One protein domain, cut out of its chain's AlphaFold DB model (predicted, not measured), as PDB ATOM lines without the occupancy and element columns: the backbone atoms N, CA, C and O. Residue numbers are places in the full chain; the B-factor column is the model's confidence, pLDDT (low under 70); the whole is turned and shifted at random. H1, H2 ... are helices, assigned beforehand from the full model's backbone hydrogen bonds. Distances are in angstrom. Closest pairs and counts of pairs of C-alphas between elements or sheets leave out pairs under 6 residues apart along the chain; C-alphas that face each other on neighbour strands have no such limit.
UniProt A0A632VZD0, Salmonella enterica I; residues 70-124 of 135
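Overview. This is residues 70 to 124 of the 135 residues of a protein of Salmonella enterica I (UniProt A0A632VZD0). Three helices stand about perpendicular to one another around a common core, their centres making a triangle. The longest, H2, and H3 form a corner at the tight turn between them, and H1 packs on both across the open side of that corner. The 8-residue link after H1, residues 87 to 94, folds back beside H1 before leading into H2. The printed part has 55 residues with three named helices in the order H1, H2, H3, and no named strand; its class is all helix. It is compact, with a radius of gyration of the C-alphas of 9.8 A, and rounded, spanning 27 by 21 by 20 A.

Along the chain. H2, residues 95 to 109, runs 20.4 A from C-alpha 95 at (177.361, 241.055, 190.500) to C-alpha 109 at (167.821, 236.910, 208.081). H1, residues 76 to 86, is 15.0 A long and begins at C-alpha 76 at (185.807, 241.147, 199.285). H3, residues 113 to 123, is 15.1 A long and ends at C-alpha 123 at (184.122, 234.873, 206.007).

Arrangement. H2 touches H1, about perpendicular at 78 degrees; their closest C-alphas, of Leu 98 and Ala 81, are 6.2 A apart. H2 touches H3 with residues 102 to 106 alone, about perpendicular at 75 degrees; their closest C-alphas, of Asp 106 and Met 113, are 7.3 A apart. H1 and H3 touch, about perpendicular at 80 degrees, with 15 pairs of C-alphas within 8 A; the closest, of Gly 80 and Leu 120, are 4.4 A apart. The helix packing is mostly crossed, with no pair at a shallow tilt. In H1, H2 and H3 every O i to N i+4 pair is within hydrogen-bond range.

Size, cuts and confidence. The two C-alphas farthest apart, of Ser 90 and Asn 110, are 27.0 A from each other. The printed part has no cut. The link from H1 to H2 is short, that from H2 to H3 tight with 3 residues. The mean pLDDT of the printed part is 96.1, and no printed residue is under 70.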
ATOM      1  N   TYR A  70     176.808 246.831 197.483       96.50
ATOM      2  CA  TYR A  70     177.712 247.558 196.577       96.50
ATOM      3  C   TYR A  70     178.946 246.737 196.159       96.50
ATOM      4  O   TYR A  70     180.047 247.273 195.973       96.50
ATOM      5  N   MET A  71     178.791 245.418 196.014       95.38
ATOM      6  CA  MET A  71     179.900 244.508 195.728       95.38
ATOM      7  C   MET A  71     180.435 244.658 194.302       95.38
ATOM      8  O   MET A  71     181.527 244.190 193.998       95.38
ATOM      9  N   ALA A  72     179.700 245.325 193.407       93.75
ATOM     10  CA  ALA A  72     180.188 245.636 192.063       93.75
ATOM     11  C   ALA A  72     181.472 246.489 192.082       93.75
ATOM     12  O   ALA A  72     182.304 246.377 191.183       93.75
ATOM     13  N   GLU A  73     181.651 247.290 193.132       92.31
ATOM     14  CA  GLU A  73     182.799 248.169 193.357       92.31
ATOM     15  C   GLU A  73     183.829 247.559 194.341       92.31
ATOM     16  O   GLU A  73     184.765 248.246 194.752       92.31
ATOM     17  N   ALA A  74     183.675 246.288 194.749       91.31
ATOM     18  CA  ALA A  74     184.500 245.650 195.781       91.31
ATOM     19  C   ALA A  74     184.844 244.181 195.480       91.31
ATOM     20  O   ALA A  74     184.047 243.412 194.955       91.31
ATOM     21  N   THR A  75     186.040 243.741 195.874       93.06
ATOM     22  CA  THR A  75     186.469 242.344 195.671       93.06
ATOM     23  C   THR A  75     186.075 241.423 196.825       93.06
ATOM     24  O   THR A  75     185.712 240.278 196.577       93.06
ATOM     25  N   GLY A  76     186.117 241.911 198.069       94.69
ATOM     26  CA  GLY A  76     185.807 241.147 199.285       94.69
ATOM     27  C   GLY A  76     184.390 240.559 199.306       94.69
ATOM     28  O   GLY A  76     184.260 239.338 199.208       94.69
ATOM     29  N   PRO A  77     183.332 241.386 199.376       96.00
ATOM     30  CA  PRO A  77     181.952 240.897 199.407       96.00
ATOM     31  C   PRO A  77     181.597 240.085 198.157       96.00
ATOM     32  O   PRO A  77     180.929 239.061 198.264       96.00
ATOM     33  N   ARG A  78     182.132 240.447 196.980       96.94
ATOM     34  CA  ARG A  78     181.925 239.680 195.743       96.94
ATOM     35  C   ARG A  78     182.503 238.267 195.828       96.94
ATOM     36  O   ARG A  78     181.845 237.315 195.412       96.94
ATOM     37  N   ARG A  79     183.724 238.108 196.348       97.38
ATOM     38  CA  ARG A  79     184.332 236.784 196.567       97.38
ATOM     39  C   ARG A  79     183.547 235.977 197.591       97.38
ATOM     40  O   ARG A  79     183.317 234.798 197.353       97.38
ATOM     41  N   GLY A  80     183.104 236.613 198.676       97.50
ATOM     42  CA  GLY A  80     182.252 235.970 199.675       97.50
ATOM     43  C   GLY A  80     180.925 235.496 199.103       97.50
ATOM     44  O   GLY A  80     180.539 234.362 199.350       97.50
ATOM     45  N   ALA A  81     180.268 236.305 198.272       97.88
ATOM     46  CA  ALA A  81     179.010 235.922 197.640       97.88
ATOM     47  C   ALA A  81     179.199 234.765 196.642       97.88
ATOM     48  O   ALA A  81     178.438 233.801 196.674       97.88
ATOM     49  N   ASN A  82     180.243 234.797 195.800       97.94
ATOM     50  CA  ASN A  82     180.549 233.652 194.927       97.94
ATOM     51  C   ASN A  82     180.857 232.390 195.744       97.94
ATOM     52  O   ASN A  82     180.421 231.305 195.369       97.94
ATOM     53  N   LEU A  83     181.559 232.522 196.871       97.50
ATOM     54  CA  LEU A  83     181.859 231.384 197.729       97.50
ATOM     55  C   LEU A  83     180.593 230.808 198.372       97.50
ATOM     56  O   LEU A  83     180.429 229.593 198.394       97.50
ATOM     57  N   LEU A  84     179.692 231.673 198.840       97.06
ATOM     58  CA  LEU A  84     178.445 231.283 199.492       97.06
ATOM     59  C   LEU A  84     177.502 230.547 198.535       97.06
ATOM     60  O   LEU A  84     176.968 229.502 198.889       97.06
ATOM     61  N   PHE A  85     177.311 231.082 197.327       97.19
ATOM     62  CA  PHE A  85     176.320 230.558 196.380       97.19
ATOM     63  C   PHE A  85     176.898 229.585 195.347       97.19
ATOM     64  O   PHE A  85     176.165 228.779 194.785       97.19
ATOM     65  N   GLY A  86     178.203 229.654 195.081       95.75
ATOM     66  CA  GLY A  86     178.887 228.869 194.049       95.75
ATOM     67  C   GLY A  86     179.979 227.936 194.555       95.75
ATOM     68  O   GLY A  86     180.605 227.259 193.742       95.75
ATOM     69  N   GLY A  87     180.270 227.926 195.859       95.88
ATOM     70  CA  GLY A  87     181.320 227.083 196.440       95.88
ATOM     71  C   GLY A  87     182.748 227.457 196.017       95.88
ATOM     72  O   GLY A  87     183.674 226.680 196.229       95.88
ATOM     73  N   SER A  88     182.957 228.630 195.409       94.62
ATOM     74  CA  SER A  88     184.271 229.098 194.950       94.62
ATOM     75  C   SER A  88     184.378 230.619 195.018       94.62
ATOM     76  O   SER A  88     183.418 231.321 194.735       94.62
ATOM     77  N   THR A  89     185.560 231.163 195.317       94.31
ATOM     78  CA  THR A  89     185.800 232.620 195.278       94.31
ATOM     79  C   THR A  89     185.960 233.175 193.857       94.31
ATOM     80  O   THR A  89     186.155 234.380 193.683       94.31
ATOM     81  N   SER A  90     185.956 232.309 192.841       93.12
ATOM     82  CA  SER A  90     186.028 232.709 191.436       93.12
ATOM     83  C   SER A  90     184.787 233.500 191.026       93.12
ATOM     84  O   SER A  90     183.683 233.230 191.484       93.12
ATOM     85  N   ASN A  91     184.958 234.466 190.125       89.88
ATOM     86  CA  ASN A  91     183.865 235.294 189.612       89.88
ATOM     87  C   ASN A  91     183.011 234.520 188.595       89.88
ATOM     88  O   ASN A  91     183.114 234.761 187.394       89.88
ATOM     89  N   ILE A  92     182.201 233.582 189.079       91.38
ATOM     90  CA  ILE A  92     181.358 232.706 188.253       91.38
ATOM     91  C   ILE A  92     180.036 233.404 187.916       91.38
ATOM     92  O   ILE A  92     179.529 233.276 186.803       91.38
ATOM     93  N   TYR A  93     179.504 234.190 188.855       96.38
ATOM     94  CA  TYR A  93     178.231 234.891 188.697       96.38
ATOM     95  C   TYR A  93     178.412 236.393 188.457       96.38
ATOM     96  O   TYR A  93     179.416 237.012 188.841       96.38
ATOM     97  N   SER A  94     177.406 236.998 187.818       96.44
ATOM     98  CA  SER A  94     177.326 238.451 187.686       96.44
ATOM     99  C   SER A  94     177.071 239.092 189.051       96.44
ATOM    100  O   SER A  94     176.414 238.518 189.917       96.44
ATOM    101  N   THR A  95     177.571 240.311 189.249       95.69
ATOM    102  CA  THR A  95     177.361 241.055 190.500       95.69
ATOM    103  C   THR A  95     175.884 241.325 190.750       95.69
ATOM    104  O   THR A  95     175.442 241.206 191.879       95.69
ATOM    105  N   THR A  96     175.101 241.605 189.705       96.75
ATOM    106  CA  THR A  96     173.648 241.791 189.820       96.75
ATOM    107  C   THR A  96     172.949 240.544 190.355       96.75
ATOM    108  O   THR A  96     172.090 240.655 191.222       96.75
ATOM    109  N   LEU A  97     173.324 239.356 189.870       98.00
ATOM    110  CA  LEU A  97     172.736 238.107 190.353       98.00
ATOM    111  C   LEU A  97     173.107 237.848 191.818       98.00
ATOM    112  O   LEU A  97     172.245 237.489 192.612       98.00
ATOM    113  N   LEU A  98     174.369 238.089 192.180       98.19
ATOM    114  CA  LEU A  98     174.840 237.943 193.558       98.19
ATOM    115  C   LEU A  98     174.143 238.921 194.511       98.19
ATOM    116  O   LEU A  98     173.726 238.502 195.582       98.19
ATOM    117  N   GLU A  99     173.974 240.190 194.132       97.69
ATOM    118  CA  GLU A  99     173.241 241.176 194.945       97.69
ATOM    119  C   GLU A  99     171.774 240.769 195.130       97.69
ATOM    120  O   GLU A  99     171.245 240.900 196.230       97.69
ATOM    121  N   ASN A 100     171.127 240.208 194.100       98.06
ATOM    122  CA  ASN A 100     169.760 239.698 194.227       98.06
ATOM    123  C   ASN A 100     169.677 238.546 195.237       98.06
ATOM    124  O   ASN A 100     168.812 238.566 196.105       98.06
ATOM    125  N   TRP A 101     170.591 237.572 195.169       98.50
ATOM    126  CA  TRP A 101     170.624 236.468 196.133       98.50
ATOM    127  C   TRP A 101     170.975 236.923 197.549       98.50
ATOM    128  O   TRP A 101     170.409 236.414 198.511       98.50
ATOM    129  N   VAL A 102     171.880 237.894 197.701       98.31
ATOM    130  CA  VAL A 102     172.189 238.484 199.011       98.31
ATOM    131  C   VAL A 102     170.983 239.235 199.571       98.31
ATOM    132  O   VAL A 102     170.677 239.080 200.750       98.31
ATOM    133  N   SER A 103     170.269 239.997 198.741       97.56
ATOM    134  CA  SER A 103     169.034 240.680 199.141       97.56
ATOM    135  C   SER A 103     167.933 239.694 199.529       97.56
ATOM    136  O   SER A 103     167.206 239.944 200.486       97.56
ATOM    137  N   GLU A 104     167.794 238.586 198.801       98.19
ATOM    138  CA  GLU A 104     166.845 237.525 199.140       98.19
ATOM    139  C   GLU A 104     167.226 236.868 200.471       98.19
ATOM    140  O   GLU A 104     166.385 236.747 201.356       98.19
ATOM    141  N   LEU A 105     168.500 236.529 200.666       98.25
ATOM    142  CA  LEU A 105     168.994 235.965 201.920       98.25
ATOM    143  C   LEU A 105     168.755 236.907 203.109       98.25
ATOM    144  O   LEU A 105     168.266 236.470 204.150       98.25
ATOM    145  N   ASP A 106     169.042 238.198 202.956       97.94
ATOM    146  CA  ASP A 106     168.770 239.181 204.005       97.94
ATOM    147  C   ASP A 106     167.273 239.358 204.269       97.94
ATOM    148  O   ASP A 106     166.891 239.598 205.405       97.94
ATOM    149  N   SER A 107     166.395 239.149 203.283       97.19
ATOM    150  CA  SER A 107     164.948 239.172 203.542       97.19
ATOM    151  C   SER A 107     164.497 238.074 204.519       97.19
ATOM    152  O   SER A 107     163.499 238.250 205.219       97.19
ATOM    153  N   TYR A 108     165.253 236.972 204.613       97.94
ATOM    154  CA  TYR A 108     165.034 235.912 205.600       97.94
ATOM    155  C   TYR A 108     165.764 236.162 206.927       97.94
ATOM    156  O   TYR A 108     165.230 235.836 207.986       97.94
ATOM    157  N   LEU A 109     166.990 236.696 206.886       97.56
ATOM    158  CA  LEU A 109     167.821 236.910 208.081       97.56
ATOM    159  C   LEU A 109     167.486 238.208 208.827       97.56
ATOM    160  O   LEU A 109     167.615 238.259 210.048       97.56
ATOM    161  N   ASN A 110     167.064 239.232 208.088       96.62
ATOM    162  CA  ASN A 110     166.742 240.579 208.543       96.62
ATOM    163  C   ASN A 110     167.868 241.215 209.379       96.62
ATOM    164  O   ASN A 110     167.649 241.664 210.505       96.62
ATOM    165  N   VAL A 111     169.093 241.208 208.840       95.94
ATOM    166  CA  VAL A 111     170.292 241.752 209.509       95.94
ATOM    167  C   VAL A 111     170.812 243.034 208.854       95.94
ATOM    168  O   VAL A 111     171.586 243.763 209.474       95.94
ATOM    169  N   GLY A 112     170.376 243.322 207.628       96.44
ATOM    170  CA  GLY A 112     170.727 244.511 206.868       96.44
ATOM    171  C   GLY A 112     171.996 244.343 206.032       96.44
ATOM    172  O   GLY A 112     172.912 243.572 206.341       96.44
ATOM    173  N   MET A 113     172.083 245.132 204.959       97.44
ATOM    174  CA  MET A 113     173.135 244.996 203.945       97.44
ATOM    175  C   MET A 113     174.550 245.262 204.465       97.44
ATOM    176  O   MET A 113     175.494 244.675 203.944       97.44
ATOM    177  N   GLN A 114     174.728 246.093 205.497       96.25
ATOM    178  CA  GLN A 114     176.051 246.276 206.097       96.25
ATOM    179  C   GLN A 114     176.546 244.999 206.779       96.25
ATOM    180  O   GLN A 114     177.684 244.594 206.571       96.25
ATOM    181  N   VAL A 115     175.681 244.340 207.555       96.12
ATOM    182  CA  VAL A 115     176.034 243.082 208.222       96.12
ATOM    183  C   VAL A 115     176.321 242.002 207.183       96.12
ATOM    184  O   VAL A 115     177.278 241.244 207.346       96.12
ATOM    185  N   MET A 116     175.545 241.956 206.096       97.50
ATOM    186  CA  MET A 116     175.804 241.051 204.974       97.50
ATOM    187  C   MET A 116     177.164 241.319 204.317       97.50
ATOM    188  O   MET A 116     177.933 240.383 204.102       97.50
ATOM    189  N   GLU A 117     177.484 242.580 204.029       96.56
ATOM    190  CA  GLU A 117     178.754 242.991 203.424       96.56
ATOM    191  C   GLU A 117     179.954 242.575 204.286       96.56
ATOM    192  O   GLU A 117     180.830 241.842 203.804       96.56
ATOM    193  N   ASP A 118     179.926 242.936 205.573       95.06
ATOM    194  CA  ASP A 118     180.980 242.628 206.539       95.06
ATOM    195  C   ASP A 118     181.148 241.111 206.697       95.06
ATOM    196  O   ASP A 118     182.269 240.583 206.695       95.06
ATOM    197  N   SER A 119     180.031 240.382 206.788       95.44
ATOM    198  CA  SER A 119     180.023 238.925 206.954       95.44
ATOM    199  C   SER A 119     180.643 238.220 205.752       95.44
ATOM    200  O   SER A 119     181.528 237.380 205.930       95.44
ATOM    201  N   LEU A 120     180.247 238.588 204.530       96.44
ATOM    202  CA  LEU A 120     180.801 238.022 203.297       96.44
ATOM    203  C   LEU A 120     182.292 238.349 203.155       96.44
ATOM    204  O   LEU A 120     183.095 237.478 202.809       96.44
ATOM    205  N   CYS A 121     182.676 239.594 203.447       94.94
ATOM    206  CA  CYS A 121     184.055 240.061 203.353       94.94
ATOM    207  C   CYS A 121     184.980 239.372 204.370       94.94
ATOM    208  O   CYS A 121     186.121 239.025 204.033       94.94
ATOM    209  N   ASN A 122     184.505 239.166 205.600       95.00
ATOM    210  CA  ASN A 122     185.250 238.492 206.659       95.00
ATOM    211  C   ASN A 122     185.330 236.979 206.421       95.00
ATOM    212  O   ASN A 122     186.425 236.416 206.425       95.00
ATOM    213  N   TRP A 123     184.195 236.327 206.156       95.19
ATOM    214  CA  TRP A 123     184.122 234.873 206.007       95.19
ATOM    215  C   TRP A 123     184.981 234.355 204.849       95.19
ATOM    216  O   TRP A 123     185.720 233.391 205.031       95.19
ATOM    217  N   GLN A 124     185.008 235.038 203.695       95.50
ATOM    218  CA  GLN A 124     185.823 234.590 202.553       95.50
ATOM    219  C   GLN A 124     187.335 234.550 202.825       95.50
ATOM    220  O   GLN A 124     188.061 233.865 202.110       95.50
TER     221      GLN A 124